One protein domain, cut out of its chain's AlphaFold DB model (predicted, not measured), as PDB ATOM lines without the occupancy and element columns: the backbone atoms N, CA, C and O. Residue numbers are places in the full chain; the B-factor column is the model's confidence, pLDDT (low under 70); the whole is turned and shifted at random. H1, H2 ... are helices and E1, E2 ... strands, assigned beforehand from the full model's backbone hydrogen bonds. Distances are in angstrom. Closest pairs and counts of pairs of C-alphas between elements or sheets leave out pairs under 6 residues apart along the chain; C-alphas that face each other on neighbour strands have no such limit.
ATOM      1  N   THR A   6     129.851 157.839 100.857       75.62
ATOM      2  CA  THR A   6     129.258 157.628  99.531       75.62
ATOM      3  C   THR A   6     129.925 156.433  98.874       75.62
ATOM      4  O   THR A   6     131.150 156.293  98.882       75.62
ATOM      5  N   ILE A   7     129.119 155.549  98.304       81.31
ATOM      6  CA  ILE A   7     129.547 154.364  97.571       81.31
ATOM      7  C   ILE A   7     128.863 154.388  96.207       81.31
ATOM      8  O   ILE A   7     127.700 154.761  96.066       81.31
ATOM      9  N   ARG A   8     129.592 153.985  95.173       85.00
ATOM     10  CA  ARG A   8     129.064 153.815  93.822       85.00
ATOM     11  C   ARG A   8     129.403 152.417  93.345       85.00
ATOM     12  O   ARG A   8     130.579 152.067  93.290       85.00
ATOM     13  N   ALA A   9     128.397 151.636  92.976       87.00
ATOM     14  CA  ALA A   9     128.619 150.403  92.228       87.00
ATOM     15  C   ALA A   9     128.689 150.757  90.738       87.00
ATOM     16  O   ALA A   9     127.722 151.274  90.183       87.00
ATOM     17  N   VAL A  10     129.845 150.548  90.112       87.56
ATOM     18  CA  VAL A  10     130.100 150.875  88.704       87.56
ATOM     19  C   VAL A  10     129.678 149.695  87.843       87.56
ATOM     20  O   VAL A  10     130.120 148.572  88.081       87.56
ATOM     21  N   LEU A  11     128.840 149.956  86.849       88.06
ATOM     22  CA  LEU A  11     128.332 148.952  85.921       88.06
ATOM     23  C   LEU A  11     129.232 148.836  84.685       88.06
ATOM     24  O   LEU A  11     129.978 149.768  84.369       88.06
ATOM     25  N   ALA A  12     129.149 147.715  83.971       86.44
ATOM     26  CA  ALA A  12     129.918 147.472  82.750       86.44
ATOM     27  C   ALA A  12     129.631 148.513  81.656       86.44
ATOM     28  O   ALA A  12     130.534 148.874  80.904       86.44
ATOM     29  N   SER A  13     128.413 149.066  81.618       87.25
ATOM     30  CA  SER A  13     128.062 150.187  80.732       87.25
ATOM     31  C   SER A  13     128.760 151.517  81.058       87.25
ATOM     32  O   SER A  13     128.620 152.483  80.310       87.25
ATOM     33  N   GLY A  14     129.468 151.621  82.188       85.38
ATOM     34  CA  GLY A  14     130.051 152.871  82.686       85.38
ATOM     35  C   GLY A  14     129.081 153.752  83.488       85.38
ATOM     36  O   GLY A  14     129.511 154.755  84.073       85.38
ATOM     37  N   ARG A  15     127.799 153.366  83.568       89.88
ATOM     38  CA  ARG A  15     126.822 153.906  84.529       89.88
ATOM     39  C   ARG A  15     127.153 153.440  85.947       89.88
ATOM     40  O   ARG A  15     128.024 152.597  86.160       89.88
ATOM     41  N   PHE A  16     126.461 153.985  86.937       89.31
ATOM     42  CA  PHE A  16     126.644 153.579  88.327       89.31
ATOM     43  C   PHE A  16     125.338 153.573  89.112       89.31
ATOM     44  O   PHE A  16     124.380 154.260  88.774       89.31
ATOM     45  N   ILE A  17     125.328 152.814  90.199       90.25
ATOM     46  CA  ILE A  17     124.281 152.836  91.212       90.25
ATOM     47  C   ILE A  17     124.827 153.611  92.412       90.25
ATOM     48  O   ILE A  17     125.832 153.213  93.008       90.25
ATOM     49  N   ALA A  18     124.197 154.742  92.725       89.31
ATOM     50  CA  ALA A  18     124.585 155.618  93.826       89.31
ATOM     51  C   ALA A  18     124.017 155.119  95.160       89.31
ATOM     52  O   ALA A  18     122.838 154.764  95.232       89.31
ATOM     53  N   ILE A  19     124.853 155.107  96.198       88.94
ATOM     54  CA  ILE A  19     124.517 154.654  97.547       88.94
ATOM     55  C   ILE A  19     125.148 155.629  98.544       88.94
ATOM     56  O   ILE A  19     126.369 155.780  98.558       88.94
ATOM     57  N   ASP A  20     124.344 156.223  99.417       85.88
ATOM     58  CA  ASP A  20     124.821 157.006 100.553       85.88
ATOM     59  C   ASP A  20     124.455 156.312 101.864       85.88
ATOM     60  O   ASP A  20     123.335 155.852 102.073       85.88
ATOM     61  N   LEU A  21     125.431 156.229 102.761       82.81
ATOM     62  CA  LEU A  21     125.253 155.745 104.123       82.81
ATOM     63  C   LEU A  21     125.246 156.959 105.046       82.81
ATOM     64  O   LEU A  21     126.171 157.771 104.982       82.81
ATOM     65  N   HIS A  22     124.216 157.096 105.881       76.75
ATOM     66  CA  HIS A  22     124.001 158.213 106.806       76.75
ATOM     67  C   HIS A  22     123.928 157.682 108.243       76.75
ATOM     68  O   HIS A  22     123.260 156.690 108.498       76.75
ATOM     69  N   ARG A  23     124.590 158.314 109.219       71.50
ATOM     70  CA  ARG A  23     124.452 157.930 110.641       71.50
ATOM     71  C   ARG A  23     123.336 158.740 111.280       71.50
ATOM     72  O   ARG A  23     123.280 159.959 111.117       71.50
ATOM     73  N   HIS A  24     122.490 158.065 112.050       62.44
ATOM     74  CA  HIS A  24     121.461 158.730 112.839       62.44
ATOM     75  C   HIS A  24     122.077 159.531 113.993       62.44
ATOM     76  O   HIS A  24     122.919 159.033 114.739       62.44
ATOM     77  N   GLU A  25     121.608 160.765 114.180       59.38
ATOM     78  CA  GLU A  25     122.051 161.639 115.281       59.38
ATOM     79  C   GLU A  25     121.534 161.174 116.646       59.38
ATOM     80  O   GLU A  25     122.217 161.323 117.653       59.38
ATOM     81  N   SER A  26     120.346 160.568 116.675       57.78
ATOM     82  CA  SER A  26     119.693 160.058 117.885       57.78
ATOM     83  C   SER A  26     120.115 158.634 118.266       57.78
ATOM     84  O   SER A  26     119.848 158.192 119.380       57.78
ATOM     85  N   ALA A  27     120.777 157.914 117.357       60.97
ATOM     86  CA  ALA A  27     121.237 156.545 117.555       60.97
ATOM     87  C   ALA A  27     122.618 156.380 116.895       60.97
ATOM     88  O   ALA A  27     122.703 155.988 115.731       60.97
ATOM     89  N   PRO A  28     123.722 156.641 117.619       56.62
ATOM     90  CA  PRO A  28     125.070 156.691 117.048       56.62
ATOM     91  C   PRO A  28     125.565 155.350 116.480       56.62
ATOM     92  O   PRO A  28     126.623 155.295 115.859       56.62
ATOM     93  N   HIS A  29     124.826 154.256 116.643       61.50
ATOM     94  CA  HIS A  29     125.145 152.961 116.035       61.50
ATOM     95  C   HIS A  29     124.238 152.591 114.857       61.50
ATOM     96  O   HIS A  29     124.527 151.611 114.179       61.50
ATOM     97  N   ALA A  30     123.179 153.362 114.603       67.75
ATOM     98  CA  ALA A  30     122.244 153.109 113.518       67.75
ATOM     99  C   ALA A  30     122.658 153.882 112.259       67.75
ATOM    100  O   ALA A  30     122.871 155.100 112.294       67.75
ATOM    101  N   VAL A  31     122.758 153.153 111.149       76.88
ATOM    102  CA  VAL A  31     123.022 153.694 109.815       76.88
ATOM    103  C   VAL A  31     121.764 153.575 108.955       76.88
ATOM    104  O   VAL A  31     121.126 152.527 108.914       76.88
ATOM    105  N   GLU A  32     121.426 154.660 108.270       82.25
ATOM    106  CA  GLU A  32     120.432 154.738 107.207       82.25
ATOM    107  C   GLU A  32     121.124 154.563 105.849       82.25
ATOM    108  O   GLU A  32     122.218 155.087 105.622       82.25
ATOM    109  N   VAL A  33     120.486 153.818 104.946       85.75
ATOM    110  CA  VAL A  33     120.971 153.594 103.580       85.75
ATOM    111  C   VAL A  33     120.058 154.328 102.611       85.75
ATOM    112  O   VAL A  33     118.875 154.009 102.510       85.75
ATOM    113  N   LEU A  34     120.617 155.270 101.862       87.25
ATOM    114  CA  LEU A  34     119.970 155.948 100.749       87.25
ATOM    115  C   LEU A  34     120.535 155.380  99.443       87.25
ATOM    116  O   LEU A  34     121.745 155.212  99.309       87.25
ATOM    117  N   MET A  35     119.689 155.068  98.465       88.94
ATOM    118  CA  MET A  35     120.133 154.428  97.225       88.94
ATOM    119  C   MET A  35     119.318 154.890  96.020       88.94
ATOM    120  O   MET A  35     118.124 155.175  96.122       88.94
ATOM    121  N   CYS A  36     119.954 154.920  94.849       88.69
ATOM    122  CA  CYS A  36     119.241 154.986  93.583       88.69
ATOM    123  C   CYS A  36     118.865 153.576  93.110       88.69
ATOM    124  O   CYS A  36     119.733 152.734  92.900       88.69
ATOM    125  N   LEU A  37     117.576 153.314  92.893       87.06
ATOM    126  CA  LEU A  37     117.080 152.013  92.421       87.06
ATOM    127  C   LEU A  37     117.130 151.856  90.890       87.06
ATOM    128  O   LEU A  37     116.417 151.034  90.325       87.06
ATOM    129  N   ARG A  38     117.957 152.661  90.219       89.56
ATOM    130  CA  ARG A  38     118.221 152.588  88.780       89.56
ATOM    131  C   ARG A  38     119.677 152.965  88.483       89.56
ATOM    132  O   ARG A  38     120.259 153.743  89.240       89.56
ATOM    133  N   PRO A  39     120.260 152.481  87.376       89.25
ATOM    134  CA  PRO A  39     121.530 152.979  86.869       89.25
ATOM    135  C   PRO A  39     121.474 154.483  86.567       89.25
ATOM    136  O   PRO A  39     120.487 154.988  86.024       89.25
ATOM    137  N   VAL A  40     122.557 155.186  86.887       88.44
ATOM    138  CA  VAL A  40     122.713 156.637  86.735       88.44
ATOM    139  C   VAL A  40     123.938 156.936  85.873       88.44
ATOM    140  O   VAL A  40     124.966 156.260  85.964       88.44
ATOM    141  N   GLU A  41     123.832 157.954  85.025       87.06
ATOM    142  CA  GLU A  41     124.945 158.466  84.225       87.06
ATOM    143  C   GLU A  41     125.784 159.483  85.008       87.06
ATOM    144  O   GLU A  41     125.320 160.132  85.947       87.06
ATOM    145  N   ARG A  42     127.056 159.639  84.628       76.81
ATOM    146  CA  ARG A  42     127.931 160.637  85.256       76.81
ATOM    147  C   ARG A  42     127.426 162.049  84.966       76.81
ATOM    148  O   ARG A  42     127.098 162.363  83.832       76.81
ATOM    149  N   GLY A  43     127.431 162.901  85.991       73.88
ATOM    150  CA  GLY A  43     127.004 164.300  85.875       73.88
ATOM    151  C   GLY A  43     125.494 164.521  85.990       73.88
ATOM    152  O   GLY A  43     125.057 165.660  85.880       73.88
ATOM    153  N   ILE A  44     124.710 163.466  86.230       74.44
ATOM    154  CA  ILE A  44     123.277 163.578  86.505       74.44
ATOM    155  C   ILE A  44     123.046 163.585  88.015       74.44
ATOM    156  O   ILE A  44     123.428 162.640  88.711       74.44
ATOM    157  N   ASP A  45     122.381 164.631  88.503       73.50
ATOM    158  CA  ASP A  45     121.878 164.667  89.873       73.50
ATOM    159  C   ASP A  45     120.777 163.626  90.044       73.50
ATOM    160  O   ASP A  45     119.862 163.498  89.223       73.50
ATOM    161  N   VAL A  46     120.861 162.865  91.132       78.56
ATOM    162  CA  VAL A  46     119.908 161.799  91.406       78.56
ATOM    163  C   VAL A  46     119.325 161.942  92.794       78.56
ATOM    164  O   VAL A  46     120.030 162.144  93.780       78.56
ATOM    165  N   THR A  47     118.007 161.806  92.875       81.19
ATOM    166  CA  THR A  47     117.319 161.697  94.155       81.19
ATOM    167  C   THR A  47     117.541 160.295  94.705       81.19
ATOM    168  O   THR A  47     117.081 159.311  94.118       81.19
ATOM    169  N   LEU A  48     118.257 160.200  95.823       84.88
ATOM    170  CA  LEU A  48     118.404 158.951  96.558       84.88
ATOM    171  C   LEU A  48     117.160 158.697  97.404       84.88
ATOM    172  O   LEU A  48     116.579 159.624  97.968       84.88
ATOM    173  N   GLN A  49     116.757 157.433  97.482       84.50
ATOM    174  CA  GLN A  49     115.609 157.016  98.275       84.50
ATOM    175  C   GLN A  49     116.085 156.213  99.483       84.50
ATOM    176  O   GLN A  49     116.970 155.364  99.326       84.50
ATOM    177  N   PRO A  50     115.509 156.442 100.675       84.69
ATOM    178  CA  PRO A  50     115.795 155.611 101.827       84.69
ATOM    179  C   PRO A  50     115.330 154.188 101.560       84.69
ATOM    180  O   PRO A  50     114.186 153.939 101.169       84.69
ATOM    181  N   LEU A  51     116.232 153.239 101.773       84.00
ATOM    182  CA  LEU A  51     115.878 151.837 101.754       84.00
ATOM    183  C   LEU A  51     115.258 151.475 103.097       84.00
ATOM    184  O   LEU A  51     115.848 151.710 104.149       84.00
ATOM    185  N   GLN A  52     114.083 150.853 103.057       80.06
ATOM    186  CA  GLN A  52     113.485 150.298 104.263       80.06
ATOM    187  C   GLN A  52     114.371 149.179 104.805       80.06
ATOM    188  O   GLN A  52     114.584 148.153 104.149       80.06
ATOM    189  N   THR A  53     114.874 149.388 106.015       68.50
ATOM    190  CA  THR A  53     115.636 148.397 106.758       68.50
ATOM    191  C   THR A  53     114.740 147.749 107.817       68.50
ATOM    192  O   THR A  53     113.934 148.427 108.452       68.50
ATOM    193  N   PRO A  54     114.841 146.425 108.023       65.44
ATOM    194  CA  PRO A  54     114.006 145.723 108.997       65.44
ATOM    195  C   PRO A  54     114.387 146.030 110.457       65.44
ATOM    196  O   PRO A  54     113.597 145.770 111.360       65.44
ATOM    197  N   ALA A  55     115.588 146.563 110.700       73.31
ATOM    198  CA  ALA A  55     116.088 146.936 112.019       73.31
ATOM    199  C   ALA A  55     117.198 147.993 111.906       73.31
ATOM    200  O   ALA A  55     117.779 148.190 110.835       73.31
ATOM    201  N   ALA A  56     117.536 148.621 113.036       74.25
ATOM    202  CA  ALA A  56     118.766 149.396 113.153       74.25
ATOM    203  C   ALA A  56     119.976 148.495 112.849       74.25
ATOM    204  O   ALA A  56     120.078 147.388 113.380       74.25
ATOM    205  N   MET A  57     120.879 148.972 111.995       74.62
ATOM    206  CA  MET A  57     122.019 148.200 111.500       74.62
ATOM    207  C   MET A  57     123.334 148.959 111.661       74.62
ATOM    208  O   MET A  57     123.364 150.191 111.585       74.62
ATOM    209  N   THR A  58     124.415 148.208 111.876       77.88
ATOM    210  CA  THR A  58     125.787 148.732 111.892       77.88
ATOM    211  C   THR A  58     126.228 149.169 110.492       77.88
ATOM    212  O   THR A  58     125.594 148.829 109.494       77.88
ATOM    213  N   ALA A  59     127.350 149.886 110.389       75.44
ATOM    214  CA  ALA A  59     127.892 150.318 109.098       75.44
ATOM    215  C   ALA A  59     128.223 149.146 108.153       75.44
ATOM    216  O   ALA A  59     127.943 149.231 106.959       75.44
ATOM    217  N   ASP A  60     128.756 148.040 108.681       78.50
ATOM    218  CA  ASP A  60     129.076 146.853 107.877       78.50
ATOM    219  C   ASP A  60     127.808 146.144 107.391       78.50
ATOM    220  O   ASP A  60     127.719 145.730 106.236       78.50
ATOM    221  N   GLN A  61     126.788 146.061 108.252       81.88
ATOM    222  CA  GLN A  61     125.480 145.519 107.885       81.88
ATOM    223  C   GLN A  61     124.788 146.396 106.832       81.88
ATOM    224  O   GLN A  61     124.217 145.869 105.878       81.88
ATOM    225  N   ALA A  62     124.890 147.720 106.961       81.25
ATOM    226  CA  ALA A  62     124.376 148.680 105.991       81.25
ATOM    227  C   ALA A  62     125.076 148.557 104.634       81.25
ATOM    228  O   ALA A  62     124.413 148.548 103.597       81.25
ATOM    229  N   PHE A  63     126.400 148.379 104.634       81.44
ATOM    230  CA  PHE A  63     127.164 148.127 103.416       81.44
ATOM    231  C   PHE A  63     126.743 146.819 102.737       81.44
ATOM    232  O   PHE A  63     126.441 146.818 101.545       81.44
ATOM    233  N   ALA A  64     126.678 145.717 103.491       83.56
ATOM    234  CA  ALA A  64     126.270 144.417 102.962       83.56
ATOM    235  C   ALA A  64     124.846 144.457 102.382       83.56
ATOM    236  O   ALA A  64     124.593 143.924 101.300       83.56
ATOM    237  N   PHE A  65     123.926 145.141 103.069       85.00
ATOM    238  CA  PHE A  65     122.556 145.333 102.606       85.00
ATOM    239  C   PHE A  65     122.492 146.157 101.311       85.00
ATOM    240  O   PHE A  65     121.826 145.755 100.353       85.00
ATOM    241  N   ALA A  66     123.219 147.276 101.247       85.69
ATOM    242  CA  ALA A  66     123.275 148.121 100.059       85.69
ATOM    243  C   ALA A  66     123.901 147.390  98.860       85.69
ATOM    244  O   ALA A  66     123.419 147.516  97.735       85.69
ATOM    245  N   TRP A  67     124.933 146.581  99.105       88.12
ATOM    246  CA  TRP A  67     125.581 145.766  98.080       88.12
ATOM    247  C   TRP A  67     124.624 144.741  97.467       88.12
ATOM    248  O   TRP A  67     124.484 144.690  96.246       88.12
ATOM    249  N   ALA A  68     123.896 143.990  98.299       88.19
ATOM    250  CA  ALA A  68     122.900 143.031  97.823       88.19
ATOM    251  C   ALA A  68     121.810 143.712  96.972       88.19
ATOM    252  O   ALA A  68     121.387 143.184  95.942       88.19
ATOM    253  N   LYS A  69     121.382 144.920  97.360       90.19
ATOM    254  CA  LYS A  69     120.418 145.707  96.580       90.19
ATOM    255  C   LYS A  69     121.000 146.200  95.258       90.19
ATOM    256  O   LYS A  69     120.315 146.109  94.244       90.19
ATOM    257  N   ALA A  70     122.249 146.662  95.241       89.62
ATOM    258  CA  ALA A  70     122.924 147.075  94.012       89.62
ATOM    259  C   ALA A  70     123.051 145.917  93.017       89.62
ATOM    260  O   ALA A  70     122.785 146.108  91.833       89.62
ATOM    261  N   GLN A  71     123.377 144.713  93.495       89.56
ATOM    262  CA  GLN A  71     123.409 143.511  92.659       89.56
ATOM    263  C   GLN A  71     122.035 143.196  92.055       89.56
ATOM    264  O   GLN A  71     121.951 142.942  90.857       89.56
ATOM    265  N   GLY A  72     120.958 143.277  92.843       88.38
ATOM    266  CA  GLY A  72     119.600 143.072  92.330       88.38
ATOM    267  C   GLY A  72     119.194 144.101  91.267       88.38
ATOM    268  O   GLY A  72     118.606 143.736  90.254       88.38
ATOM    269  N   VAL A  73     119.552 145.377  91.457       88.12
ATOM    270  CA  VAL A  73     119.320 146.434  90.453       88.12
ATOM    271  C   VAL A  73     120.124 146.151  89.182       88.12
ATOM    272  O   VAL A  73     119.569 146.186  88.090       88.12
ATOM    273  N   ALA A  74     121.410 145.825  89.308       88.00
ATOM    274  CA  ALA A  74     122.273 145.482  88.178       88.00
ATOM    275  C   ALA A  74     121.719 144.306  87.354       88.00
ATOM    276  O   ALA A  74     121.641 144.394  86.132       88.00
ATOM    277  N   GLN A  75     121.261 143.245  88.027       89.31
ATOM    278  CA  GLN A  75     120.620 142.091  87.388       89.31
ATOM    279  C   GLN A  75     119.315 142.463  86.679       89.31
ATOM    280  O   GLN A  75     119.091 142.025  85.561       89.31
ATOM    281  N   HIS A  76     118.468 143.296  87.291       89.62
ATOM    282  CA  HIS A  76     117.212 143.731  86.671       89.62
ATOM    283  C   HIS A  76     117.420 144.567  85.395       89.62
ATOM    284  O   HIS A  76     116.519 144.669  84.567       89.62
ATOM    285  N   HIS A  77     118.597 145.177  85.246       87.12
ATOM    286  CA  HIS A  77     118.957 146.012  84.103       87.12
ATOM    287  C   HIS A  77     119.966 145.353  83.150       87.12
ATOM    288  O   HIS A  77     120.520 146.061  82.309       87.12
ATOM    289  N   ASP A  78     120.207 144.043  83.290       89.25
ATOM    290  CA  ASP A  78     121.142 143.254  82.473       89.25
ATOM    291  C   ASP A  78     122.550 143.874  82.359       89.25
ATOM    292  O   ASP A  78     123.215 143.788  81.325       89.25
ATOM    293  N   ASP A  79     123.017 144.536  83.421       87.94
ATOM    294  CA  ASP A  79     124.246 145.332  83.399       87.94
ATOM    295  C   ASP A  79     125.105 145.024  84.633       87.94
ATOM    296  O   ASP A  79     124.827 145.534  85.723       87.94
ATOM    297  N   PRO A  80     126.125 144.154  84.513       86.50
ATOM    298  CA  PRO A  80     126.857 143.645  85.664       86.50
ATOM    299  C   PRO A  80     127.700 144.734  86.334       86.50
ATOM    300  O   PRO A  80     128.258 145.616  85.682       86.50
ATOM    301  N   ILE A  81     127.851 144.635  87.657       86.69
ATOM    302  CA  ILE A  81     128.760 145.499  88.420       86.69
ATOM    303  C   ILE A  81     130.202 145.040  88.174       86.69
ATOM    304  O   ILE A  81     130.540 143.889  88.434       86.69
ATOM    305  N   VAL A  82     131.060 145.953  87.720       87.06
ATOM    306  CA  VAL A  82     132.484 145.703  87.424       87.06
ATOM    307  C   VAL A  82     133.430 146.298  88.465       87.06
ATOM    308  O   VAL A  82     134.623 146.002  88.468       87.06
ATOM    309  N   GLY A  83     132.918 147.136  89.366       81.88
ATOM    310  CA  GLY A  83     133.721 147.692  90.445       81.88
ATOM    311  C   GLY A  83     132.915 148.515  91.434       81.88
ATOM    312  O   GLY A  83     131.740 148.817  91.233       81.88
ATOM    313  N   VAL A  84     133.583 148.908  92.512       82.56
ATOM    314  CA  VAL A  84     133.040 149.803  93.532       82.56
ATOM    315  C   VAL A  84     133.944 151.018  93.630       82.56
ATOM    316  O   VAL A  84     135.163 150.896  93.571       82.56
ATOM    317  N   GLN A  85     133.352 152.198  93.758       78.25
ATOM    318  CA  GLN A  85     134.050 153.417  94.139       78.25
ATOM    319  C   GLN A  85     133.514 153.871  95.484       78.25
ATOM    320  O   GLN A  85     132.311 153.826  95.736       78.25
ATOM    321  N   MET A  86     134.412 154.319  96.346       71.62
ATOM    322  CA  MET A  86     134.081 154.759  97.686       71.62
ATOM    323  C   MET A  86     134.607 156.175  97.866       71.62
ATOM    324  O   MET A  86     135.717 156.498  97.454       71.62
ATOM    325  N   THR A  87     133.801 157.031  98.469       64.19
ATOM    326  CA  THR A  87     134.200 158.371  98.875       64.19
ATOM    327  C   THR A  87     133.803 158.517 100.328       64.19
ATOM    328  O   THR A  87     132.622 158.513 100.679       64.19
ATOM    329  N   VAL A  88     134.805 158.565 101.199       56.31
ATOM    330  CA  VAL A  88     134.585 158.805 102.618       56.31
ATOM    331  C   VAL A  88     134.730 160.299 102.823       56.31
ATOM    332  O   VAL A  88     135.792 160.855 102.578       56.31
TER     333      VAL A  88
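What this domain is: This is residues 6 to 88 of the 108 residues of an uncharacterized protein of Cupriavidus sp. P-10 (UniProt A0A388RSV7). A twisted sheet of four strands, E3, E2, E1 and E4 from edge to edge, has one long helix, H1, packed along one of its faces. The long link from E3 to H1 runs past the E3 edge, where its residues 49 to 50 pair with residues 34 to 35 of E3. The printed part has 83 residues, with one named helix and four named strands in the order E1, E2, E3, H1, E4; the sheet is antiparallel throughout and the class is mixed, helices and strands. The whole is compact, with a radius of gyration of the C-alphas of 12.6 A, and elongated in outline, spanning 39 by 23 by 19 A.

How they stand to each other: Start at E1, residues 6 to 11, and go on to E2, residues 16 to 23; they form a hairpin with their directions at 161 degrees, and N 7 is 2.8 A from O 19, within hydrogen-bond range. E2 and E3, residues 31 to 35, form the next hairpin, at 158 degrees, where N 32 and O 22 are 2.7 A apart. E1, E2 and E3 make a meander, each strand the antiparallel neighbour of the one before. Read on to H1, residues 59 to 76, on one face of the sheet at a height of 8.0 A, an arrangement of two layers. H1 lies over E2, and only just not over E1, on which 2 of its 18 C-alphas fall; it runs along the strands, at 23 degrees to E2 on the local plane. The closest C-alphas of H1 and E2 are those of Ala 70 and Ile 17, 6.5 A apart. In H1 every O i to N i+4 pair is within hydrogen-bond range. Last comes E4, residues 81 to 87, an edge strand antiparallel to E1 at 160 degrees, with N 8 and O 85 2.8 A apart. E4 and the other edge strand, E3, are apart.

Where its parts are: Find C-alpha 6 at (129.258, 157.628, 99.531), where E1 begins; it is 16.2 A long. E2 covers 22.8 A and E3 12.9 A. Look for C-alpha 59 at (127.892, 150.318, 109.098); from there H1 runs 25.7 A to C-alpha 76. E4, 17.5 A long, ends at C-alpha 87, at (134.200, 158.371, 98.875).

The domain as a whole: The two C-alphas farthest apart, those of Ser 13 and Ser 26, are 39.3 A from each other, while the first and last printed ones are 6.3 A apart. The printed part has no cut. The link from E3 to H1, 23 residues, is long. The mean pLDDT of the printed part is 80.9; look for values under 70 at residues 24 to 30, 53 to 54 and 87 to 88 of this model.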